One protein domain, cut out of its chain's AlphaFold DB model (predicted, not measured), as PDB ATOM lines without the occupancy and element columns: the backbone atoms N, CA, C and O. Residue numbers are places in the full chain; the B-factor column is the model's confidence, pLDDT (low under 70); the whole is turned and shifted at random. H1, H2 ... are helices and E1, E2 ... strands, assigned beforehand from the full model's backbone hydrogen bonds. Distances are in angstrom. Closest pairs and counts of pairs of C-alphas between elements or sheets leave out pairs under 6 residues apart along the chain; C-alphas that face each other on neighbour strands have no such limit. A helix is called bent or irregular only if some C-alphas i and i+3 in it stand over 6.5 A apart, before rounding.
ATOM      1  N   MET A   2     260.644 218.743 228.356       52.34
ATOM      2  CA  MET A   2     259.849 217.596 227.896       52.34
ATOM      3  C   MET A   2     260.742 216.613 227.126       52.34
ATOM      4  O   MET A   2     261.548 217.025 226.291       52.34
ATOM      5  N   ASP A   3     260.598 215.316 227.407       63.41
ATOM      6  CA  ASP A   3     261.341 214.245 226.737       63.41
ATOM      7  C   ASP A   3     260.746 213.939 225.356       63.41
ATOM      8  O   ASP A   3     260.155 212.885 225.132       63.41
ATOM      9  N   SER A   4     260.877 214.874 224.416       77.81
ATOM     10  CA  SER A   4     260.267 214.752 223.088       77.81
ATOM     11  C   SER A   4     261.152 213.969 222.106       77.81
ATOM     12  O   SER A   4     262.344 214.269 221.941       77.81
ATOM     13  N   GLU A   5     260.577 212.991 221.403       83.06
ATOM     14  CA  GLU A   5     261.238 212.128 220.413       83.06
ATOM     15  C   GLU A   5     261.159 212.694 218.983       83.06
ATOM     16  O   GLU A   5     260.237 213.427 218.622       83.06
ATOM     17  N   ASP A   6     262.150 212.362 218.153       85.19
ATOM     18  CA  ASP A   6     262.137 212.672 216.723       85.19
ATOM     19  C   ASP A   6     261.234 211.685 215.962       85.19
ATOM     20  O   ASP A   6     261.504 210.483 215.894       85.19
ATOM     21  N   GLY A   7     260.182 212.212 215.334       85.44
ATOM     22  CA  GLY A   7     259.238 211.436 214.533       85.44
ATOM     23  C   GLY A   7     259.879 210.693 213.351       85.44
ATOM     24  O   GLY A   7     259.376 209.641 212.957       85.44
ATOM     25  N   GLN A   8     261.018 211.168 212.824       87.19
ATOM     26  CA  GLN A   8     261.799 210.452 211.802       87.19
ATOM     27  C   GLN A   8     262.346 209.125 212.342       87.19
ATOM     28  O   GLN A   8     262.243 208.079 211.692       87.19
ATOM     29  N   VAL A   9     262.911 209.167 213.553       89.44
ATOM     30  CA  VAL A   9     263.451 207.997 214.253       89.44
ATOM     31  C   VAL A   9     262.316 207.042 214.615       89.44
ATOM     32  O   VAL A   9     262.419 205.851 214.322       89.44
ATOM     33  N   PHE A  10     261.201 207.561 215.136       90.12
ATOM     34  CA  PHE A  10     260.013 206.761 215.436       90.12
ATOM     35  C   PHE A  10     259.465 206.016 214.201       90.12
ATOM     36  O   PHE A  10     259.297 204.796 214.251       90.12
ATOM     37  N   ILE A  11     259.253 206.705 213.070       92.50
ATOM     38  CA  ILE A  11     258.765 206.092 211.816       92.50
ATOM     39  C   ILE A  11     259.700 204.976 211.344       92.50
ATOM     40  O   ILE A  11     259.241 203.881 211.011       92.50
ATOM     41  N   LYS A  12     261.014 205.226 211.346       92.19
ATOM     42  CA  LYS A  12     262.022 204.238 210.942       92.19
ATOM     43  C   LYS A  12     262.009 203.011 211.860       92.19
ATOM     44  O   LYS A  12     261.998 201.883 211.364       92.19
ATOM     45  N   ASN A  13     261.976 203.224 213.175       92.19
ATOM     46  CA  ASN A  13     261.938 202.157 214.174       92.19
ATOM     47  C   ASN A  13     260.661 201.314 214.036       92.19
ATOM     48  O   ASN A  13     260.732 200.084 214.026       92.19
ATOM     49  N   LEU A  14     259.501 201.952 213.845       91.44
ATOM     50  CA  LEU A  14     258.233 201.256 213.631       91.44
ATOM     51  C   LEU A  14     258.224 200.474 212.309       91.44
ATOM     52  O   LEU A  14     257.797 199.321 212.289       91.44
ATOM     53  N   ALA A  15     258.741 201.043 211.216       92.81
ATOM     54  CA  ALA A  15     258.860 200.339 209.938       92.81
ATOM     55  C   ALA A  15     259.781 199.109 210.046       92.81
ATOM     56  O   ALA A  15     259.470 198.057 209.487       92.81
ATOM     57  N   GLN A  16     260.879 199.196 210.804       92.81
ATOM     58  CA  GLN A  16     261.755 198.054 211.097       92.81
ATOM     59  C   GLN A  16     261.073 196.998 211.985       92.81
ATOM     60  O   GLN A  16     261.176 195.802 211.697       92.81
ATOM     61  N   PHE A  17     260.332 197.412 213.017       91.06
ATOM     62  CA  PHE A  17     259.547 196.510 213.864       91.06
ATOM     63  C   PHE A  17     258.479 195.755 213.058       91.06
ATOM     64  O   PHE A  17     258.396 194.531 213.128       91.06
ATOM     65  N   VAL A  18     257.714 196.462 212.223       91.44
ATOM     66  CA  VAL A  18     256.673 195.866 211.376       91.44
ATOM     67  C   VAL A  18     257.272 194.920 210.328       91.44
ATOM     68  O   VAL A  18     256.745 193.825 210.158       91.44
ATOM     69  N   ARG A  19     258.410 195.260 209.699       90.31
ATOM     70  CA  ARG A  19     259.121 194.359 208.761       90.31
ATOM     71  C   ARG A  19     259.597 193.071 209.425       90.31
ATOM     72  O   ARG A  19     259.427 191.992 208.868       90.31
ATOM     73  N   THR A  20     260.184 193.172 210.616       89.50
ATOM     74  CA  THR A  20     260.673 192.000 211.363       89.50
ATOM     75  C   THR A  20     259.537 191.126 211.898       89.50
ATOM     76  O   THR A  20     259.697 189.910 211.987       89.50
ATOM     77  N   HIS A  21     258.370 191.712 212.185       87.31
ATOM     78  CA  HIS A  21     257.227 191.019 212.777       87.31
ATOM     79  C   HIS A  21     256.050 190.782 211.808       87.31
ATOM     80  O   HIS A  21     255.013 190.302 212.261       87.31
ATOM     81  N   GLU A  22     256.167 191.033 210.494       88.19
ATOM     82  CA  GLU A  22     255.037 190.942 209.534       88.19
ATOM     83  C   GLU A  22     254.312 189.583 209.614       88.19
ATOM     84  O   GLU A  22     253.087 189.531 209.714       88.19
ATOM     85  N   LYS A  23     255.064 188.476 209.708       83.94
ATOM     86  CA  LYS A  23     254.508 187.119 209.892       83.94
ATOM     87  C   LYS A  23     253.835 186.917 211.261       83.94
ATOM     88  O   LYS A  23     252.834 186.209 211.349       83.94
ATOM     89  N   ALA A  24     254.350 187.545 212.321       84.62
ATOM     90  CA  ALA A  24     253.767 187.497 213.668       84.62
ATOM     91  C   ALA A  24     252.441 188.270 213.742       84.62
ATOM     92  O   ALA A  24     251.493 187.814 214.381       84.62
ATOM     93  N   LEU A  25     252.387 189.425 213.069       84.94
ATOM     94  CA  LEU A  25     251.224 190.307 212.975       84.94
ATOM     95  C   LEU A  25     250.132 189.705 212.077       84.94
ATOM     96  O   LEU A  25     248.955 189.765 212.423       84.94
ATOM     97  N   ALA A  26     250.499 189.054 210.968       83.12
ATOM     98  CA  ALA A  26     249.554 188.314 210.129       83.12
ATOM     99  C   ALA A  26     248.927 187.122 210.880       83.12
ATOM    100  O   ALA A  26     247.711 186.930 210.858       83.12
ATOM    101  N   ASN A  27     249.735 186.361 211.627       80.62
ATOM    102  CA  ASN A  27     249.256 185.229 212.429       80.62
ATOM    103  C   ASN A  27     248.521 185.638 213.722       80.62
ATOM    104  O   ASN A  27     248.059 184.761 214.451       80.62
ATOM    105  N   ALA A  28     248.356 186.933 214.015       73.31
ATOM    106  CA  ALA A  28     247.811 187.438 215.280       73.31
ATOM    107  C   ALA A  28     246.440 186.851 215.682       73.31
ATOM    108  O   ALA A  28     246.152 186.704 216.869       73.31
ATOM    109  N   LEU A  29     245.603 186.473 214.710       68.31
ATOM    110  CA  LEU A  29     244.305 185.826 214.950       68.31
ATOM    111  C   LEU A  29     244.424 184.380 215.467       68.31
ATOM    112  O   LEU A  29     243.524 183.895 216.156       68.31
ATOM    113  N   GLN A  30     245.527 183.686 215.173       67.69
ATOM    114  CA  GLN A  30     245.756 182.308 215.617       67.69
ATOM    115  C   GLN A  30     245.952 182.224 217.138       67.69
ATOM    116  O   GLN A  30     245.539 181.234 217.744       67.69
ATOM    117  N   PRO A  87     252.371 184.749 217.862       64.75
ATOM    118  CA  PRO A  87     251.518 185.733 217.205       64.75
ATOM    119  C   PRO A  87     251.454 187.036 218.011       64.75
ATOM    120  O   PRO A  87     251.129 187.032 219.200       64.75
ATOM    121  N   ALA A  88     251.777 188.150 217.355       76.75
ATOM    122  CA  ALA A  88     251.953 189.461 217.972       76.75
ATOM    123  C   ALA A  88     250.790 190.399 217.621       76.75
ATOM    124  O   ALA A  88     250.223 190.313 216.538       76.75
ATOM    125  N   LYS A  89     250.451 191.330 218.516       84.69
ATOM    126  CA  LYS A  89     249.501 192.421 218.238       84.69
ATOM    127  C   LYS A  89     250.280 193.690 217.910       84.69
ATOM    128  O   LYS A  89     251.288 193.953 218.561       84.69
ATOM    129  N   LEU A  90     249.799 194.499 216.965       88.88
ATOM    130  CA  LEU A  90     250.357 195.835 216.756       88.88
ATOM    131  C   LEU A  90     249.886 196.745 217.898       88.88
ATOM    132  O   LEU A  90     248.692 197.012 218.003       88.88
ATOM    133  N   THR A  91     250.798 197.201 218.753       90.94
ATOM    134  CA  THR A  91     250.524 198.183 219.815       90.94
ATOM    135  C   THR A  91     250.929 199.583 219.378       90.94
ATOM    136  O   THR A  91     252.091 199.794 219.036       90.94
ATOM    137  N   LEU A  92     249.999 200.538 219.440       90.38
ATOM    138  CA  LEU A  92     250.240 201.967 219.209       90.38
ATOM    139  C   LEU A  92     249.528 202.803 220.285       90.38
ATOM    140  O   LEU A  92     248.521 202.367 220.848       90.38
ATOM    141  N   THR A  93     250.021 204.015 220.549       90.62
ATOM    142  CA  THR A  93     249.263 205.017 221.320       90.62
ATOM    143  C   THR A  93     248.401 205.865 220.371       90.62
ATOM    144  O   THR A  93     248.765 205.990 219.198       90.62
ATOM    145  N   PRO A  94     247.285 206.470 220.831       88.38
ATOM    146  CA  PRO A  94     246.462 207.350 219.989       88.38
ATOM    147  C   PRO A  94     247.265 208.515 219.394       88.38
ATOM    148  O   PRO A  94     247.136 208.799 218.207       88.38
ATOM    149  N   HIS A  95     248.169 209.099 220.190       87.00
ATOM    150  CA  HIS A  95     249.131 210.131 219.782       87.00
ATOM    151  C   HIS A  95     249.997 209.685 218.595       87.00
ATOM    152  O   HIS A  95     249.963 210.292 217.524       87.00
ATOM    153  N   HIS A  96     250.718 208.570 218.756       88.62
ATOM    154  CA  HIS A  96     251.608 208.052 217.716       88.62
ATOM    155  C   HIS A  96     250.834 207.641 216.460       88.62
ATOM    156  O   HIS A  96     251.337 207.810 215.350       88.62
ATOM    157  N   LEU A  97     249.612 207.121 216.616       90.19
ATOM    158  CA  LEU A  97     248.743 206.802 215.489       90.19
ATOM    159  C   LEU A  97     248.306 208.068 214.738       90.19
ATOM    160  O   LEU A  97     248.464 208.111 213.524       90.19
ATOM    161  N   PHE A  98     247.825 209.099 215.435       88.25
ATOM    162  CA  PHE A  98     247.435 210.373 214.826       88.25
ATOM    163  C   PHE A  98     248.588 210.993 214.026       88.25
ATOM    164  O   PHE A  98     248.403 211.314 212.854       88.25
ATOM    165  N   TYR A  99     249.798 211.041 214.598       88.75
ATOM    166  CA  TYR A  99     251.001 211.476 213.878       88.75
ATOM    167  C   TYR A  99     251.263 210.642 212.617       88.75
ATOM    168  O   TYR A  99     251.484 211.183 211.540       88.75
ATOM    169  N   LEU A 100     251.231 209.309 212.706       90.81
ATOM    170  CA  LEU A 100     251.465 208.458 211.534       90.81
ATOM    171  C   LEU A 100     250.432 208.690 210.432       90.81
ATOM    172  O   LEU A 100     250.776 208.616 209.255       90.81
ATOM    173  N   LEU A 101     249.182 208.965 210.803       88.94
ATOM    174  CA  LEU A 101     248.112 209.206 209.851       88.94
ATOM    175  C   LEU A 101     248.194 210.610 209.236       88.94
ATOM    176  O   LEU A 101     248.121 210.700 208.013       88.94
ATOM    177  N   SER A 102     248.473 211.674 209.998       87.88
ATOM    178  CA  SER A 102     248.696 213.014 209.424       87.88
ATOM    179  C   SER A 102     249.898 213.030 208.467       87.88
ATOM    180  O   SER A 102     249.816 213.550 207.355       87.88
ATOM    181  N   ARG A 103     250.997 212.346 208.825       88.38
ATOM    182  CA  ARG A 103     252.188 212.193 207.968       88.38
ATOM    183  C   ARG A 103     251.946 211.344 206.712       88.38
ATOM    184  O   ARG A 103     252.768 211.391 205.800       88.38
ATOM    185  N   VAL A 104     250.860 210.569 206.649       89.56
ATOM    186  CA  VAL A 104     250.429 209.808 205.458       89.56
ATOM    187  C   VAL A 104     249.367 210.577 204.655       89.56
ATOM    188  O   VAL A 104     249.363 210.492 203.427       89.56
ATOM    189  N   GLU A 105     248.542 211.398 205.305       88.12
ATOM    190  CA  GLU A 105     247.635 212.363 204.666       88.12
ATOM    191  C   GLU A 105     248.421 213.453 203.912       88.12
ATOM    192  O   GLU A 105     248.103 213.744 202.759       88.12
ATOM    193  N   GLU A 106     249.542 213.933 204.471       86.81
ATOM    194  CA  GLU A 106     250.541 214.779 203.782       86.81
ATOM    195  C   GLU A 106     251.060 214.178 202.456       86.81
ATOM    196  O   GLU A 106     251.590 214.903 201.613       86.81
ATOM    197  N   LEU A 107     250.932 212.860 202.251       84.94
ATOM    198  CA  LEU A 107     251.330 212.163 201.021       84.94
ATOM    199  C   LEU A 107     250.170 211.979 200.025       84.94
ATOM    200  O   LEU A 107     250.331 211.256 199.039       84.94
ATOM    201  N   GLY A 108     249.010 212.594 200.277       80.75
ATOM    202  CA  GLY A 108     247.812 212.500 199.436       80.75
ATOM    203  C   GLY A 108     247.066 211.166 199.547       80.75
ATOM    204  O   GLY A 108     246.270 210.830 198.670       80.75
ATOM    205  N   ILE A 109     247.326 210.371 200.590       84.06
ATOM    206  CA  ILE A 109     246.687 209.065 200.786       84.06
ATOM    207  C   ILE A 109     245.405 209.242 201.605       84.06
ATOM    208  O   ILE A 109     245.442 209.642 202.766       84.06
ATOM    209  N   ALA A 110     244.261 208.890 201.013       75.44
ATOM    210  CA  ALA A 110     242.962 208.986 201.671       75.44
ATOM    211  C   ALA A 110     242.850 208.021 202.870       75.44
ATOM    212  O   ALA A 110     242.746 206.798 202.712       75.44
ATOM    213  N   ILE A 111     242.853 208.596 204.076       75.62
ATOM    214  CA  ILE A 111     242.686 207.895 205.361       75.62
ATOM    215  C   ILE A 111     241.263 208.043 205.920       75.62
ATOM    216  O   ILE A 111     240.797 207.161 206.633       75.62
ATOM    217  N   GLY A 112     240.564 209.125 205.577       70.19
ATOM    218  CA  GLY A 112     239.380 209.612 206.290       70.19
ATOM    219  C   GLY A 112     239.673 210.989 206.903       70.19
ATOM    220  O   GLY A 112     240.827 211.407 206.891       70.19
ATOM    221  N   PRO A 113     238.660 211.718 207.398       72.69
ATOM    222  CA  PRO A 113     238.860 213.070 207.915       72.69
ATOM    223  C   PRO A 113     239.659 213.063 209.223       72.69
ATOM    224  O   PRO A 113     239.245 212.441 210.200       72.69
ATOM    225  N   MET A 114     240.771 213.799 209.245       71.69
ATOM    226  CA  MET A 114     241.621 213.994 210.428       71.69
ATOM    227  C   MET A 114     241.106 215.089 211.380       71.69
ATOM    228  O   MET A 114     241.560 215.211 212.512       71.69
ATOM    229  N   ASN A 115     240.160 215.908 210.915       68.00
ATOM    230  CA  ASN A 115     239.684 217.133 211.565       68.00
ATOM    231  C   ASN A 115     238.346 216.973 212.316       68.00
ATOM    232  O   ASN A 115     237.644 217.959 212.545       68.00
ATOM    233  N   VAL A 116     237.958 215.746 212.680       68.94
ATOM    234  CA  VAL A 116     236.709 215.486 213.416       68.94
ATOM    235  C   VAL A 116     236.878 215.908 214.877       68.94
ATOM    236  O   VAL A 116     237.586 215.241 215.633       68.94
ATOM    237  N   ARG A 117     236.224 217.008 215.278       66.81
ATOM    238  CA  ARG A 117     236.277 217.511 216.660       66.81
ATOM    239  C   ARG A 117     235.328 216.746 217.596       66.81
ATOM    240  O   ARG A 117     234.162 216.547 217.259       66.81
ATOM    241  N   LEU A 118     235.801 216.371 218.788       66.25
ATOM    242  CA  LEU A 118     235.065 215.607 219.805       66.25
ATOM    243  C   LEU A 118     233.875 216.374 220.395       66.25
ATOM    244  O   LEU A 118     232.871 215.757 220.742       66.25
ATOM    245  N   GLU A 119     233.930 217.707 220.449       54.22
ATOM    246  CA  GLU A 119     232.763 218.552 220.760       54.22
ATOM    247  C   GLU A 119     231.571 218.243 219.832       54.22
ATOM    248  O   GLU A 119     230.439 218.130 220.294       54.22
ATOM    249  N   ASN A 120     231.822 217.960 218.548       50.12
ATOM    250  CA  ASN A 120     230.807 217.619 217.546       50.12
ATOM    251  C   ASN A 120     230.309 216.152 217.661       50.12
ATOM    252  O   ASN A 120     229.653 215.621 216.758       50.12
ATOM    253  N   ILE A 121     230.642 215.478 218.766       53.94
ATOM    254  CA  ILE A 121     230.106 214.179 219.211       53.94
ATOM    255  C   ILE A 121     229.338 214.334 220.546       53.94
ATOM    256  O   ILE A 121     228.601 213.440 220.938       53.94
ATOM    257  N   GLU A 181     267.835 214.905 201.487       83.44
ATOM    258  CA  GLU A 181     266.834 214.578 200.471       83.44
ATOM    259  C   GLU A 181     266.605 213.063 200.370       83.44
ATOM    260  O   GLU A 181     265.466 212.604 200.466       83.44
ATOM    261  N   LYS A 182     267.677 212.263 200.291       86.00
ATOM    262  CA  LYS A 182     267.590 210.794 200.298       86.00
ATOM    263  C   LYS A 182     266.970 210.249 201.589       86.00
ATOM    264  O   LYS A 182     266.207 209.288 201.531       86.00
ATOM    265  N   ALA A 183     267.238 210.866 202.741       85.38
ATOM    266  CA  ALA A 183     266.595 210.519 204.008       85.38
ATOM    267  C   ALA A 183     265.091 210.852 204.001       85.38
ATOM    268  O   ALA A 183     264.287 210.024 204.423       85.38
ATOM    269  N   LYS A 184     264.689 212.003 203.442       85.56
ATOM    270  CA  LYS A 184     263.273 212.353 203.240       85.56
ATOM    271  C   LYS A 184     262.582 211.379 202.276       85.56
ATOM    272  O   LYS A 184     261.475 210.931 202.557       85.56
ATOM    273  N   ALA A 185     263.233 211.002 201.176       89.50
ATOM    274  CA  ALA A 185     262.713 210.000 200.243       89.50
ATOM    275  C   ALA A 185     262.543 208.623 200.916       89.50
ATOM    276  O   ALA A 185     261.520 207.965 200.726       89.50
ATOM    277  N   GLN A 186     263.496 208.225 201.767       90.62
ATOM    278  CA  GLN A 186     263.405 207.006 202.575       90.62
ATOM    279  C   GLN A 186     262.250 207.071 203.590       90.62
ATOM    280  O   GLN A 186     261.479 206.120 203.670       90.62
ATOM    281  N   MET A 187     262.051 208.200 204.287       90.44
ATOM    282  CA  MET A 187     260.890 208.419 205.167       90.44
ATOM    283  C   MET A 187     259.569 208.232 204.408       90.44
ATOM    284  O   MET A 187     258.673 207.545 204.889       90.44
ATOM    285  N   VAL A 188     259.447 208.794 203.200       91.81
ATOM    286  CA  VAL A 188     258.247 208.644 202.356       91.81
ATOM    287  C   VAL A 188     258.037 207.185 201.928       91.81
ATOM    288  O   VAL A 188     256.899 206.716 201.898       91.81
ATOM    289  N   ALA A 189     259.107 206.440 201.632       93.31
ATOM    290  CA  ALA A 189     259.024 205.009 201.337       93.31
ATOM    291  C   ALA A 189     258.610 204.178 202.569       93.31
ATOM    292  O   ALA A 189     257.779 203.275 202.456       93.31
ATOM    293  N   ASP A 190     259.132 204.509 203.753       94.00
ATOM    294  CA  ASP A 190     258.792 203.847 205.014       94.00
ATOM    295  C   ASP A 190     257.352 204.155 205.463       94.00
ATOM    296  O   ASP A 190     256.647 203.241 205.886       94.00
ATOM    297  N   LEU A 191     256.857 205.382 205.263       93.06
ATOM    298  CA  LEU A 191     255.450 205.755 205.477       93.06
ATOM    299  C   LEU A 191     254.497 205.012 204.526       93.06
ATOM    300  O   LEU A 191     253.488 204.460 204.967       93.06
ATOM    301  N   LYS A 192     254.833 204.920 203.230       93.19
ATOM    302  CA  LYS A 192     254.061 204.125 202.254       93.19
ATOM    303  C   LYS A 192     254.043 202.635 202.616       93.19
ATOM    304  O   LYS A 192     253.000 201.987 202.498       93.19
ATOM    305  N   TYR A 193     255.163 202.097 203.104       93.75
ATOM    306  CA  TYR A 193     255.226 200.731 203.629       93.75
ATOM    307  C   TYR A 193     254.349 200.554 204.880       93.75
ATOM    308  O   TYR A 193     253.599 199.582 204.952       93.75
ATOM    309  N   LEU A 194     254.380 201.496 205.830       93.00
ATOM    310  CA  LEU A 194     253.548 201.449 207.036       93.00
ATOM    311  C   LEU A 194     252.048 201.493 206.712       93.00
ATOM    312  O   LEU A 194     251.312 200.665 207.236       93.00
ATOM    313  N   TYR A 195     251.593 202.348 205.788       92.12
ATOM    314  CA  TYR A 195     250.195 202.330 205.330       92.12
ATOM    315  C   TYR A 195     249.813 200.985 204.682       92.12
ATOM    316  O   TYR A 195     248.758 200.418 204.980       92.12
ATOM    317  N   SER A 196     250.693 200.416 203.849       91.81
ATOM    318  CA  SER A 196     250.492 199.076 203.276       91.81
ATOM    319  C   SER A 196     250.387 197.999 204.363       91.81
ATOM    320  O   SER A 196     249.512 197.139 204.297       91.81
ATOM    321  N   ALA A 197     251.196 198.076 205.422       90.94
ATOM    322  CA  ALA A 197     251.085 197.176 206.565       90.94
ATOM    323  C   ALA A 197     249.791 197.397 207.368       90.94
ATOM    324  O   ALA A 197     249.121 196.426 207.714       90.94
ATOM    325  N   PHE A 198     249.379 198.641 207.619       90.38
ATOM    326  CA  PHE A 198     248.143 198.950 208.348       90.38
ATOM    327  C   PHE A 198     246.895 198.433 207.623       90.38
ATOM    328  O   PHE A 198     245.998 197.904 208.275       90.38
ATOM    329  N   THR A 199     246.863 198.452 206.285       90.31
ATOM    330  CA  THR A 199     245.765 197.812 205.535       90.31
ATOM    331  C   THR A 199     245.774 196.275 205.611       90.31
ATOM    332  O   THR A 199     244.746 195.670 205.316       90.31
ATOM    333  N   LYS A 200     246.873 195.632 206.039       90.44
ATOM    334  CA  LYS A 200     247.007 194.167 206.206       90.44
ATOM    335  C   LYS A 200     246.834 193.663 207.646       90.44
ATOM    336  O   LYS A 200     246.507 192.492 207.829       90.44
ATOM    337  N   VAL A 201     247.119 194.478 208.667       90.19
ATOM    338  CA  VAL A 201     247.121 194.035 210.076       90.19
ATOM    339  C   VAL A 201     245.698 193.664 210.533       90.19
ATOM    340  O   VAL A 201     244.812 194.512 210.465       90.19
ATOM    341  N   PRO A 202     245.463 192.441 211.056       88.94
ATOM    342  CA  PRO A 202     244.140 192.021 211.522       88.94
ATOM    343  C   PRO A 202     243.858 192.373 212.993       88.94
ATOM    344  O   PRO A 202     242.694 192.412 213.398       88.94
ATOM    345  N   CYS A 203     244.909 192.602 213.791       89.44
ATOM    346  CA  CYS A 203     244.847 192.780 215.242       89.44
ATOM    347  C   CYS A 203     245.579 194.057 215.687       89.44
ATOM    348  O   CYS A 203     246.814 194.086 215.714       89.44
ATOM    349  N   LEU A 204     244.818 195.069 216.103       92.25
ATOM    350  CA  LEU A 204     245.327 196.342 216.621       92.25
ATOM    351  C   LEU A 204     245.050 196.456 218.125       92.25
ATOM    352  O   LEU A 204     243.967 196.109 218.598       92.25
ATOM    353  N   ARG A 205     246.028 196.965 218.876       92.25
ATOM    354  CA  ARG A 205     245.878 197.359 220.275       92.25
ATOM    355  C   ARG A 205     246.236 198.834 220.441       92.25
ATOM    356  O   ARG A 205     247.336 199.251 220.084       92.25
ATOM    357  N   LEU A 206     245.312 199.588 221.017       91.06
ATOM    358  CA  LEU A 206     245.420 201.011 221.295       91.06
ATOM    359  C   LEU A 206     245.509 201.207 222.807       91.06
ATOM    360  O   LEU A 206     244.638 200.759 223.552       91.06
ATOM    361  N   SER A 207     246.590 201.835 223.259       88.69
ATOM    362  CA  SER A 207     246.785 202.172 224.671       88.69
ATOM    363  C   SER A 207     247.760 203.337 224.823       88.69
ATOM    364  O   SER A 207     248.779 203.331 224.128       88.69
ATOM    365  N   PRO A 208     247.531 204.300 225.731       83.50
ATOM    366  CA  PRO A 208     248.528 205.300 226.068       83.50
ATOM    367  C   PRO A 208     249.644 204.622 226.861       83.50
ATOM    368  O   PRO A 208     249.423 204.087 227.946       83.50
ATOM    369  N   ASP A 209     250.858 204.649 226.323       79.44
ATOM    370  CA  ASP A 209     252.047 204.293 227.083       79.44
ATOM    371  C   ASP A 209     252.663 205.572 227.656       79.44
ATOM    372  O   ASP A 209     253.167 206.408 226.911       79.44
ATOM    373  N   ARG A 210     252.649 205.711 228.987       67.56
ATOM    374  CA  ARG A 210     253.281 206.834 229.704       67.56
ATOM    375  C   ARG A 210     254.813 206.846 229.573       67.56
ATOM    376  O   ARG A 210     255.446 207.797 230.011       67.56
ATOM    377  N   ARG A 211     255.407 205.787 229.010       67.19
ATOM    378  CA  ARG A 211     256.839 205.670 228.696       67.19
ATOM    379  C   ARG A 211     257.156 206.007 227.238       67.19
ATOM    380  O   ARG A 211     258.330 206.171 226.909       67.19
ATOM    381  N   ALA A 212     256.148 206.089 226.368       72.81
ATOM    382  CA  ALA A 212     256.329 206.508 224.989       72.81
ATOM    383  C   ALA A 212     256.400 208.038 224.939       72.81
ATOM    384  O   ALA A 212     255.471 208.737 225.342       72.81
ATOM    385  N   ARG A 213     257.534 208.546 224.460       75.69
ATOM    386  CA  ARG A 213     257.822 209.977 224.346       75.69
ATOM    387  C   ARG A 213     256.874 210.655 223.357       75.69
ATOM    388  O   ARG A 213     256.516 210.063 222.344       75.69
ATOM    389  N   LEU A 214     256.492 211.903 223.629       81.25
ATOM    390  CA  LEU A 214     255.705 212.693 222.680       81.25
ATOM    391  C   LEU A 214     256.589 213.078 221.488       81.25
ATOM    392  O   LEU A 214     257.796 213.270 221.631       81.25
ATOM    393  N   ILE A 215     256.002 213.188 220.300       81.44
ATOM    394  CA  ILE A 215     256.751 213.511 219.080       81.44
ATOM    395  C   ILE A 215     256.930 215.028 218.967       81.44
ATOM    396  O   ILE A 215     255.958 215.777 219.057       81.44
ATOM    397  N   ARG A 216     258.169 215.478 218.724       72.62
ATOM    398  CA  ARG A 216     258.526 216.900 218.562       72.62
ATOM    399  C   ARG A 216     257.653 217.588 217.515       72.62
ATOM    400  O   ARG A 216     257.534 217.106 216.390       72.62
ATOM    401  N   GLY A 217     257.074 218.732 217.882       70.38
ATOM    402  CA  GLY A 217     256.157 219.493 217.019       70.38
ATOM    403  C   GLY A 217     254.752 218.889 216.875       70.38
ATOM    404  O   GLY A 217     253.938 219.437 216.144       70.38
ATOM    405  N   TYR A 218     254.468 217.788 217.575       69.19
ATOM    406  CA  TYR A 218     253.146 217.175 217.755       69.19
ATOM    407  C   TYR A 218     252.856 216.984 219.261       69.19
ATOM    408  O   TYR A 218     252.141 216.074 219.670       69.19
ATOM    409  N   GLU A 219     253.470 217.810 220.111       66.50
ATOM    410  CA  GLU A 219     253.346 217.743 221.575       66.50
ATOM    411  C   GLU A 219     251.959 218.223 222.027       66.50
ATOM    412  O   GLU A 219     251.335 217.602 222.888       66.50
ATOM    413  N   GLU A 220     251.428 219.235 221.338       59.47
ATOM    414  CA  GLU A 220     250.005 219.576 221.302       59.47
ATOM    415  C   GLU A 220     249.237 218.528 220.479       59.47
ATOM    416  O   GLU A 220     248.802 218.770 219.353       59.47
ATOM    417  N   PHE A 221     249.067 217.329 221.041       60.22
ATOM    418  CA  PHE A 221     247.999 216.439 220.595       60.22
ATOM    419  C   PHE A 221     246.668 217.152 220.860       60.22
ATOM    420  O   PHE A 221     246.402 217.478 222.022       60.22
ATOM    421  N   PRO A 222     245.824 217.412 219.846       56.09
ATOM    422  CA  PRO A 222     244.561 218.072 220.099       56.09
ATOM    423  C   PRO A 222     243.673 217.091 220.860       56.09
ATOM    424  O   PRO A 222     243.174 216.117 220.293       56.09
ATOM    425  N   PHE A 223     243.463 217.353 222.153       55.50
ATOM    426  CA  PHE A 223     242.544 216.581 222.996       55.50
ATOM    427  C   PHE A 223     241.128 216.520 222.397       55.50
ATOM    428  O   PHE A 223     240.387 215.585 222.669       55.50
ATOM    429  N   ASP A 224     240.808 217.474 221.517       59.91
ATOM    430  CA  ASP A 224     239.579 217.576 220.742       59.91
ATOM    431  C   ASP A 224     239.553 216.772 219.425       59.91
ATOM    432  O   ASP A 224     238.503 216.782 218.800       59.91
ATOM    433  N   THR A 225     240.612 216.122 218.920       69.88
ATOM    434  CA  THR A 225     240.550 215.423 217.605       69.88
ATOM    435  C   THR A 225     240.373 213.911 217.715       69.88
ATOM    436  O   THR A 225     241.196 213.225 218.318       69.88
ATOM    437  N   ALA A 226     239.340 213.373 217.056       78.81
ATOM    438  CA  ALA A 226     239.119 211.932 216.953       78.81
ATOM    439  C   ALA A 226     240.093 211.275 215.959       78.81
ATOM    440  O   ALA A 226     240.212 211.707 214.812       78.81
ATOM    441  N   VAL A 227     240.747 210.183 216.363       86.19
ATOM    442  CA  VAL A 227     241.739 209.487 215.528       86.19
ATOM    443  C   VAL A 227     241.041 208.521 214.547       86.19
ATOM    444  O   VAL A 227     240.347 207.603 215.000       86.19
ATOM    445  N   PRO A 228     241.206 208.669 213.214       87.25
ATOM    446  CA  PRO A 228     240.483 207.864 212.229       87.25
ATOM    447  C   PRO A 228     241.073 206.455 212.059       87.25
ATOM    448  O   PRO A 228     242.190 206.268 211.580       87.25
ATOM    449  N   LEU A 229     240.285 205.427 212.370       88.56
ATOM    450  CA  LEU A 229     240.681 204.016 212.273       88.56
ATOM    451  C   LEU A 229     240.461 203.400 210.873       88.56
ATOM    452  O   LEU A 229     240.860 202.262 210.627       88.56
ATOM    453  N   LEU A 230     239.901 204.155 209.919       84.62
ATOM    454  CA  LEU A 230     239.585 203.696 208.554       84.62
ATOM    455  C   LEU A 230     240.827 203.328 207.715       84.62
ATOM    456  O   LEU A 230     240.698 202.662 206.684       84.62
ATOM    457  N   ALA A 231     242.030 203.712 208.156       86.19
ATOM    458  CA  ALA A 231     243.288 203.253 207.569       86.19
ATOM    459  C   ALA A 231     243.421 201.716 207.591       86.19
ATOM    460  O   ALA A 231     243.959 201.119 206.654       86.19
ATOM    461  N   PHE A 232     242.907 201.058 208.635       90.00
ATOM    462  CA  PHE A 232     243.109 199.630 208.872       90.00
ATOM    463  C   PHE A 232     241.986 198.772 208.263       90.00
ATOM    464  O   PHE A 232     241.158 198.183 208.957       90.00
ATOM    465  N   LYS A 233     241.975 198.676 206.930       88.12
ATOM    466  CA  LYS A 233     240.896 198.063 206.120       88.12
ATOM    467  C   LYS A 233     240.576 196.580 206.402       88.12
ATOM    468  O   LYS A 233     239.605 196.082 205.840       88.12
ATOM    469  N   ASN A 234     241.362 195.878 207.223       89.19
ATOM    470  CA  ASN A 234     241.205 194.450 207.540       89.19
ATOM    471  C   ASN A 234     241.198 194.133 209.056       89.19
ATOM    472  O   ASN A 234     241.431 192.982 209.442       89.19
ATOM    473  N   LEU A 235     240.919 195.111 209.935       91.38
ATOM    474  CA  LEU A 235     240.781 194.819 211.368       91.38
ATOM    475  C   LEU A 235     239.647 193.835 211.635       91.38
ATOM    476  O   LEU A 235     238.516 194.009 211.197       91.38
ATOM    477  N   SER A 236     239.970 192.821 212.429       91.19
ATOM    478  CA  SER A 236     239.019 191.835 212.943       91.19
ATOM    479  C   SER A 236     239.168 191.604 214.449       91.19
ATOM    480  O   SER A 236     238.271 191.021 215.060       91.19
ATOM    481  N   ALA A 237     240.236 192.116 215.072       91.75
ATOM    482  CA  ALA A 237     240.335 192.279 216.517       91.75
ATOM    483  C   ALA A 237     240.884 193.665 216.900       91.75
ATOM    484  O   ALA A 237     241.975 194.045 216.472       91.75
ATOM    485  N   LEU A 238     240.147 194.378 217.754       92.75
ATOM    486  CA  LEU A 238     240.541 195.665 218.327       92.75
ATOM    487  C   LEU A 238     240.572 195.568 219.858       92.75
ATOM    488  O   LEU A 238     239.617 195.099 220.479       92.75
ATOM    489  N   GLU A 239     241.673 196.003 220.467       92.56
ATOM    490  CA  GLU A 239     241.835 196.089 221.920       92.56
ATOM    491  C   GLU A 239     242.134 197.536 222.332       92.56
ATOM    492  O   GLU A 239     243.190 198.058 221.988       92.56
ATOM    493  N   ILE A 240     241.224 198.172 223.068       91.88
ATOM    494  CA  ILE A 240     241.374 199.526 223.614       91.88
ATOM    495  C   ILE A 240     241.603 199.406 225.124       91.88
ATOM    496  O   ILE A 240     240.780 198.823 225.835       91.88
ATOM    497  N   CYS A 241     242.717 199.950 225.611       90.81
ATOM    498  CA  CYS A 241     243.032 200.028 227.037       90.81
ATOM    499  C   CYS A 241     243.341 201.472 227.428       90.81
ATOM    500  O   CYS A 241     244.210 202.068 226.798       90.81
ATOM    501  N   ASP A 242     242.729 201.986 228.497       86.19
ATOM    502  CA  ASP A 242     243.077 203.289 229.090       86.19
ATOM    503  C   ASP A 242     242.864 204.491 228.135       86.19
ATOM    504  O   ASP A 242     243.546 205.508 228.249       86.19
ATOM    505  N   VAL A 243     241.935 204.364 227.178       86.06
ATOM    506  CA  VAL A 243     241.482 205.425 226.257       86.06
ATOM    507  C   VAL A 243     239.967 205.340 226.128       86.06
ATOM    508  O   VAL A 243     239.448 204.235 225.958       86.06
ATOM    509  N   ASP A 244     239.262 206.469 226.128       86.44
ATOM    510  CA  ASP A 244     237.821 206.483 225.868       86.44
ATOM    511  C   ASP A 244     237.537 206.115 224.408       86.44
ATOM    512  O   ASP A 244     238.162 206.626 223.476       86.44
ATOM    513  N   PHE A 245     236.546 205.254 224.184       85.06
ATOM    514  CA  PHE A 245     236.160 204.802 222.841       85.06
ATOM    515  C   PHE A 245     235.726 205.957 221.916       85.06
ATOM    516  O   PHE A 245     235.889 205.880 220.697       85.06
ATOM    517  N   ARG A 246     235.240 207.054 222.513       83.94
ATOM    518  CA  ARG A 246     234.814 208.287 221.838       83.94
ATOM    519  C   ARG A 246     235.970 209.064 221.185       83.94
ATOM    520  O   ARG A 246     235.711 209.868 220.301       83.94
ATOM    521  N   GLN A 247     237.230 208.791 221.547       83.25
ATOM    522  CA  GLN A 247     238.422 209.403 220.928       83.25
ATOM    523  C   GLN A 247     238.760 208.825 219.534       83.25
ATOM    524  O   GLN A 247     239.738 209.240 218.908       83.25
ATOM    525  N   PHE A 248     237.980 207.862 219.032       87.44
ATOM    526  CA  PHE A 248     238.218 207.187 217.755       87.44
ATOM    527  C   PHE A 248     237.075 207.398 216.763       87.44
ATOM    528  O   PHE A 248     235.908 207.476 217.140       87.44
ATOM    529  N   PHE A 249     237.429 207.444 215.481       85.94
ATOM    530  CA  PHE A 249     236.521 207.687 214.364       85.94
ATOM    531  C   PHE A 249     236.563 206.516 213.356       85.94
ATOM    532  O   PHE A 249     237.630 205.941 213.130       85.94
ATOM    533  N   GLY A 250     235.437 206.151 212.729       86.50
ATOM    534  CA  GLY A 250     235.305 204.969 211.859       86.50
ATOM    535  C   GLY A 250     234.638 203.758 212.512       86.50
ATOM    536  O   GLY A 250     234.818 202.631 212.041       86.50
ATOM    537  N   TRP A 251     233.891 203.971 213.597       89.81
ATOM    538  CA  TRP A 251     233.117 202.927 214.274       89.81
ATOM    539  C   TRP A 251     232.073 202.306 213.344       89.81
ATOM    540  O   TRP A 251     231.834 201.100 213.405       89.81
ATOM    541  N   ASP A 252     231.551 203.108 212.418       87.88
ATOM    542  CA  ASP A 252     230.594 202.698 211.396       87.88
ATOM    543  C   ASP A 252     231.105 201.565 210.473       87.88
ATOM    544  O   ASP A 252     230.336 200.680 210.110       87.88
ATOM    545  N   ARG A 253     232.400 201.527 210.125       87.44
ATOM    546  CA  ARG A 253     233.039 200.420 209.382       87.44
ATOM    547  C   ARG A 253     233.533 199.316 210.303       87.44
ATOM    548  O   ARG A 253     233.505 198.146 209.933       87.44
ATOM    549  N   LEU A 254     234.019 199.667 211.492       90.19
ATOM    550  CA  LEU A 254     234.535 198.676 212.436       90.19
ATOM    551  C   LEU A 254     233.436 197.730 212.932       90.19
ATOM    552  O   LEU A 254     233.715 196.546 213.113       90.19
ATOM    553  N   ALA A 255     232.195 198.205 213.068       90.75
ATOM    554  CA  ALA A 255     231.038 197.372 213.396       90.75
ATOM    555  C   ALA A 255     230.800 196.235 212.376       90.75
ATOM    556  O   ALA A 255     230.453 195.124 212.771       90.75
ATOM    557  N   GLU A 256     231.046 196.474 211.082       89.88
ATOM    558  CA  GLU A 256     230.916 195.460 210.022       89.88
ATOM    559  C   GLU A 256     232.065 194.429 210.038       89.88
ATOM    560  O   GLU A 256     231.879 193.268 209.660       89.88
ATOM    561  N   GLN A 257     233.274 194.844 210.440       90.81
ATOM    562  CA  GLN A 257     234.510 194.071 210.233       90.81
ATOM    563  C   GLN A 257     235.044 193.366 211.500       90.81
ATOM    564  O   GLN A 257     235.694 192.315 211.402       90.81
ATOM    565  N   LEU A 258     234.771 193.894 212.700       91.25
ATOM    566  CA  LEU A 258     235.305 193.357 213.955       91.25
ATOM    567  C   LEU A 258     234.629 192.045 214.390       91.25
ATOM    568  O   LEU A 258     233.425 191.949 214.588       91.25
ATOM    569  N   ARG A 259     235.459 191.027 214.655       90.75
ATOM    570  CA  ARG A 259     235.086 189.727 215.258       90.75
ATOM    571  C   ARG A 259     235.529 189.611 216.726       90.75
ATOM    572  O   ARG A 259     235.454 188.540 217.344       90.75
ATOM    573  N   SER A 260     236.099 190.690 217.254       90.62
ATOM    574  CA  SER A 260     236.622 190.818 218.609       90.62
ATOM    575  C   SER A 260     236.771 192.301 218.928       90.62
ATOM    576  O   SER A 260     237.598 192.978 218.321       90.62
ATOM    577  N   LEU A 261     236.026 192.785 219.913       92.19
ATOM    578  CA  LEU A 261     236.288 194.064 220.559       92.19
ATOM    579  C   LEU A 261     236.660 193.772 222.016       92.19
ATOM    580  O   LEU A 261     236.105 192.873 222.647       92.19
ATOM    581  N   THR A 262     237.675 194.448 222.536       91.31
ATOM    582  CA  THR A 262     238.132 194.297 223.921       91.31
ATOM    583  C   THR A 262     238.391 195.681 224.474       91.31
ATOM    584  O   THR A 262     239.311 196.351 224.024       91.31
ATOM    585  N   VAL A 263     237.578 196.105 225.434       91.94
ATOM    586  CA  VAL A 263     237.643 197.442 226.027       91.94
ATOM    587  C   VAL A 263     237.991 197.307 227.505       91.94
ATOM    588  O   VAL A 263     237.440 196.453 228.199       91.94
ATOM    589  N   LYS A 264     238.956 198.100 227.976       90.50
ATOM    590  CA  LYS A 264     239.480 198.064 229.348       90.50
ATOM    591  C   LYS A 264     239.719 199.489 229.838       90.50
ATOM    592  O   LYS A 264     240.561 200.173 229.268       90.50
ATOM    593  N   ARG A 265     239.043 199.901 230.919       82.31
ATOM    594  CA  ARG A 265     239.205 201.231 231.550       82.31
ATOM    595  C   ARG A 265     239.082 202.373 230.524       82.31
ATOM    596  O   ARG A 265     240.038 203.089 230.263       82.31
ATOM    597  N   ALA A 266     237.912 202.456 229.897       77.00
ATOM    598  CA  ALA A 266     237.592 203.372 228.796       77.00
ATOM    599  C   ALA A 266     236.296 204.160 229.073       77.00
ATOM    600  O   ALA A 266     235.499 204.367 228.160       77.00
ATOM    601  N   ASN A 267     236.050 204.440 230.360       74.69
ATOM    602  CA  ASN A 267     234.905 205.167 230.919       74.69
ATOM    603  C   ASN A 267     233.560 204.835 230.245       74.69
ATOM    604  O   ASN A 267     232.813 205.702 229.804       74.69
ATOM    605  N   LEU A 268     233.283 203.533 230.144       82.19
ATOM    606  CA  LEU A 268     232.067 202.988 229.554       82.19
ATOM    607  C   LEU A 268     231.044 202.739 230.665       82.19
ATOM    608  O   LEU A 268     231.203 201.801 231.446       82.19
ATOM    609  N   GLU A 269     230.029 203.596 230.720       81.19
ATOM    610  CA  GLU A 269     228.898 203.487 231.651       81.19
ATOM    611  C   GLU A 269     227.822 202.545 231.089       81.19
ATOM    612  O   GLU A 269     227.425 201.595 231.763       81.19
ATOM    613  N   ASP A 270     227.437 202.726 229.819       87.25
ATOM    614  CA  ASP A 270     226.525 201.842 229.082       87.25
ATOM    615  C   ASP A 270     227.238 201.203 227.864       87.25
ATOM    616  O   ASP A 270     227.806 201.920 227.034       87.25
ATOM    617  N   PRO A 271     227.227 199.864 227.687       87.62
ATOM    618  CA  PRO A 271     227.689 199.231 226.447       87.62
ATOM    619  C   PRO A 271     226.867 199.606 225.200       87.62
ATOM    620  O   PRO A 271     227.371 199.451 224.085       87.62
ATOM    621  N   THR A 272     225.637 200.099 225.351       89.12
ATOM    622  CA  THR A 272     224.762 200.527 224.246       89.12
ATOM    623  C   THR A 272     225.341 201.729 223.495       89.12
ATOM    624  O   THR A 272     225.299 201.752 222.263       89.12
ATOM    625  N   ASP A 273     225.990 202.664 224.196       87.50
ATOM    626  CA  ASP A 273     226.728 203.784 223.590       87.50
ATOM    627  C   ASP A 273     227.811 203.312 222.616       87.50
ATOM    628  O   ASP A 273     227.996 203.894 221.550       87.50
ATOM    629  N   LEU A 274     228.539 202.254 222.982       87.94
ATOM    630  CA  LEU A 274     229.645 201.712 222.193       87.94
ATOM    631  C   LEU A 274     229.160 200.838 221.027       87.94
ATOM    632  O   LEU A 274     229.779 200.829 219.964       87.94
ATOM    633  N   LEU A 275     228.095 200.063 221.234       88.62
ATOM    634  CA  LEU A 275     227.603 199.090 220.251       88.62
ATOM    635  C   LEU A 275     226.592 199.679 219.261       88.62
ATOM    636  O   LEU A 275     226.473 199.171 218.149       88.62
ATOM    637  N   VAL A 276     225.862 200.720 219.668       88.44
ATOM    638  CA  VAL A 276     224.788 201.341 218.883       88.44
ATOM    639  C   VAL A 276     225.026 202.838 218.749       88.44
ATOM    640  O   VAL A 276     225.161 203.308 217.624       88.44
ATOM    641  N   GLY A 277     225.131 203.571 219.864       85.81
ATOM    642  CA  GLY A 277     225.186 205.040 219.882       85.81
ATOM    643  C   GLY A 277     226.226 205.609 218.918       85.81
ATOM    644  O   GLY A 277     225.868 206.164 217.883       85.81
ATOM    645  N   ILE A 278     227.511 205.378 219.194       86.38
ATOM    646  CA  ILE A 278     228.644 205.879 218.398       86.38
ATOM    647  C   ILE A 278     228.679 205.337 216.955       86.38
ATOM    648  O   ILE A 278     229.234 205.977 216.062       86.38
ATOM    649  N   VAL A 279     228.070 204.171 216.710       89.25
ATOM    650  CA  VAL A 279     227.989 203.542 215.380       89.25
ATOM    651  C   VAL A 279     226.937 204.241 214.515       89.25
ATOM    652  O   VAL A 279     227.208 204.538 213.349       89.25
ATOM    653  N   LEU A 280     225.763 204.546 215.080       86.31
ATOM    654  CA  LEU A 280     224.733 205.359 214.427       86.31
ATOM    655  C   LEU A 280     225.235 206.788 214.197       86.31
ATOM    656  O   LEU A 280     225.105 207.306 213.091       86.31
ATOM    657  N   ASP A 281     225.870 207.377 215.209       83.06
ATOM    658  CA  ASP A 281     226.437 208.727 215.180       83.06
ATOM    659  C   ASP A 281     227.415 208.918 214.014       83.06
ATOM    660  O   ASP A 281     227.294 209.857 213.223       83.06
ATOM    661  N   ASP A 282     228.373 207.998 213.873       83.62
ATOM    662  CA  ASP A 282     229.359 208.020 212.798       83.62
ATOM    663  C   ASP A 282     228.709 207.731 211.436       83.62
ATOM    664  O   ASP A 282     228.937 208.475 210.479       83.62
ATOM    665  N   MET A 283     227.800 206.748 211.359       82.56
ATOM    666  CA  MET A 283     227.058 206.429 210.135       82.56
ATOM    667  C   MET A 283     226.223 207.615 209.632       82.56
ATOM    668  O   MET A 283     226.231 207.896 208.431       82.56
ATOM    669  N   ASP A 284     225.527 208.346 210.504       77.75
ATOM    670  CA  ASP A 284     224.762 209.528 210.099       77.75
ATOM    671  C   ASP A 284     225.666 210.724 209.810       77.75
ATOM    672  O   ASP A 284     225.426 211.456 208.845       77.75
ATOM    673  N   LYS A 285     226.785 210.879 210.527       73.12
ATOM    674  CA  LYS A 285     227.830 211.840 210.143       73.12
ATOM    675  C   LYS A 285     228.414 211.471 208.773       73.12
ATOM    676  O   LYS A 285     228.694 212.367 207.979       73.12
ATOM    677  N   ARG A 286     228.571 210.183 208.427       67.06
ATOM    678  CA  ARG A 286     229.029 209.681 207.108       67.06
ATOM    679  C   ARG A 286     227.988 209.992 206.033       67.06
ATOM    680  O   ARG A 286     228.338 210.594 205.022       67.06
ATOM    681  N   ARG A 287     226.712 209.684 206.288       63.53
ATOM    682  CA  ARG A 287     225.564 209.975 205.412       63.53
ATOM    683  C   ARG A 287     225.447 211.475 205.107       63.53
ATOM    684  O   ARG A 287     225.368 211.855 203.938       63.53
ATOM    685  N   ARG A 288     225.538 212.328 206.135       60.28
ATOM    686  CA  ARG A 288     225.545 213.800 206.016       60.28
ATOM    687  C   ARG A 288     226.772 214.324 205.258       60.28
ATOM    688  O   ARG A 288     226.646 215.276 204.496       60.28
ATOM    689  N   ARG A 289     227.947 213.694 205.397       55.84
ATOM    690  CA  ARG A 289     229.136 214.017 204.582       55.84
ATOM    691  C   ARG A 289     228.940 213.652 203.109       55.84
ATOM    692  O   ARG A 289     229.262 214.471 202.255       55.84
ATOM    693  N   SER A 290     228.370 212.484 202.796       51.97
ATOM    694  CA  SER A 290     228.100 212.094 201.402       51.97
ATOM    695  C   SER A 290     227.064 212.989 200.716       51.97
ATOM    696  O   SER A 290     227.251 213.322 199.551       51.97
ATOM    697  N   THR A 291     226.025 213.457 201.419       46.09
ATOM    698  CA  THR A 291     225.083 214.433 200.841       46.09
ATOM    699  C   THR A 291     225.692 215.831 200.748       46.09
ATOM    700  O   THR A 291     225.503 216.505 199.740       46.09
ATOM    701  N   LYS A 292     226.507 216.266 201.722       45.38
ATOM    702  CA  LYS A 292     227.218 217.554 201.635       45.38
ATOM    703  C   LYS A 292     228.241 217.591 200.491       45.38
ATOM    704  O   LYS A 292     228.389 218.633 199.867       45.38
ATOM    705  N   ALA A 293     228.854 216.455 200.150       42.69
ATOM    706  CA  ALA A 293     229.704 216.283 198.966       42.69
ATOM    707  C   ALA A 293     228.932 216.246 197.623       42.69
ATOM    708  O   ALA A 293     229.544 216.116 196.566       42.69
ATOM    709  N   GLN A 294     227.601 216.353 197.648       44.03
ATOM    710  CA  GLN A 294     226.750 216.601 196.474       44.03
ATOM    711  C   GLN A 294     226.075 217.985 196.524       44.03
ATOM    712  O   GLN A 294     225.558 218.449 195.517       44.03
TER     713      GLN A 294
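Overview. This is residues 2 to 30, 87 to 121 and 181 to 294 of the 588 residues of an uncharacterized protein of Lasallia pustulata (UniProt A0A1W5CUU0). A small wall of four parallel strands, E1 to E4 side by side, stands between two unlike groups of helices: H1a, H3 and H2 cross one another toward the E1 end, and H4 and H5 cross beyond the E4 end. The short arm H1b of the bent helix H1 passes by the first residues of E1, E2 and E3, while the unnamed residues 207 to 236 wind from E2 to E3; only the end of H5 and the two residues after it, 287 to 294, stick out. The printed part has 178 residues with five named helices and four named strands, in the order H1, E1, H2, H3, E2, E3, H4, E4, H5. The sheet's order is E1, E2, E3, E4, all parallel, and the class is mixed, helices and strands. The whole is compact, with a radius of gyration of the C-alphas of 16.3 A and spans of 47 by 40 by 35 A.

Along the chain. The strands are E1, residues 90 to 92, E2, residues 203 to 206, E3, residues 237 to 241 and 13.3 A long, and E4, residues 261 to 264. E3 begins at C-alpha 237 at (240.335, 192.279, 216.517). H1, residues 7 to 30, was assigned by its hydrogen bonds as one helix but is bent, with C-alphas 20 and 23 lying 8.0 A apart. Its arms are H1a, residues 7 to 20, 19.7 A from C-alpha 7 at (259.238, 211.436, 214.533), and H1b, residues 23 to 30, 11.5 A. H2 is residues 94 to 105, 16.2 A, H3 residues 181 to 200, 29.0 A, and H4 residues 251 to 257, 9.8 A. H5, residues 271 to 292, is 30.8 A long and ends at C-alpha 292 at (227.218, 217.554, 201.635). H1b and H5 are irregular: C-alphas 26 and 29 are 7.5 A apart, and C-alphas 275 and 278 are 7.1 A apart. H5 has a kink of 25 degrees near residue 278.

Arrangement. E1 and E4 are the edge strands. E1 and E2 stand at 19 degrees, with N 205 and O 90 within hydrogen-bond range at 2.8 A. E2 and E3 stand at 15 degrees, with N 206 and O 239 at 2.8 A, and E3 and E4 at 10 degrees, with N 262 and O 238 at 2.9 A. E3, H4 and E4 form a strand-helix-strand unit, two parallel neighbour strands with a helix between, and its crossover is right-handed. H1b only grazes the sheet with residues 24 to 29; its closest C-alphas to E2 are those of Ala 28 and Cys 203, 6.1 A apart. H2 only just is on the sheet, which it only grazes with residues 94 to 98. H2 touches H3 with residues 100 to 104 alone, closest at the C-alphas of Val 104 and Leu 191, 6.5 A, at a steep tilt of 67 degrees, opposite ways. H3 touches H1a at a steep tilt of 49 degrees, the same way, closest at the C-alphas of Ala 15 and Asp 190, 6.0 A. H4 only just is on the sheet and only grazes it with residues 254 to 257. H5 touches H4 with residues 275 to 283 alone, about perpendicular at 73 degrees, closest at the C-alphas of Asp 252 and Val 279, 4.8 A. H3 and H5 are apart. In H1a and H2 every O i to N i+4 pair is within hydrogen-bond range; in H1b 2 of 4 are, in H3 15 of 16, in H4 2 of 3 and in H5 16 of 18.

Size, cuts and confidence. The two C-alphas farthest apart, those of Glu 181 and Asp 270, are 51.0 A apart. Residues 31 to 86 are not printed, with 6.9 A between C-alphas 30 and 87, and residues 122 to 180 are not printed, with 41.2 A between C-alphas 121 and 181. The link from E2 to E3 is long, 30 residues. Residues 227 to 228 pair with residues 248 to 249, parallel. The mean pLDDT of the printed part is 82.0, and 31 residues are under 70, among them 115 to 121, 218 to 225 and 286 to 294.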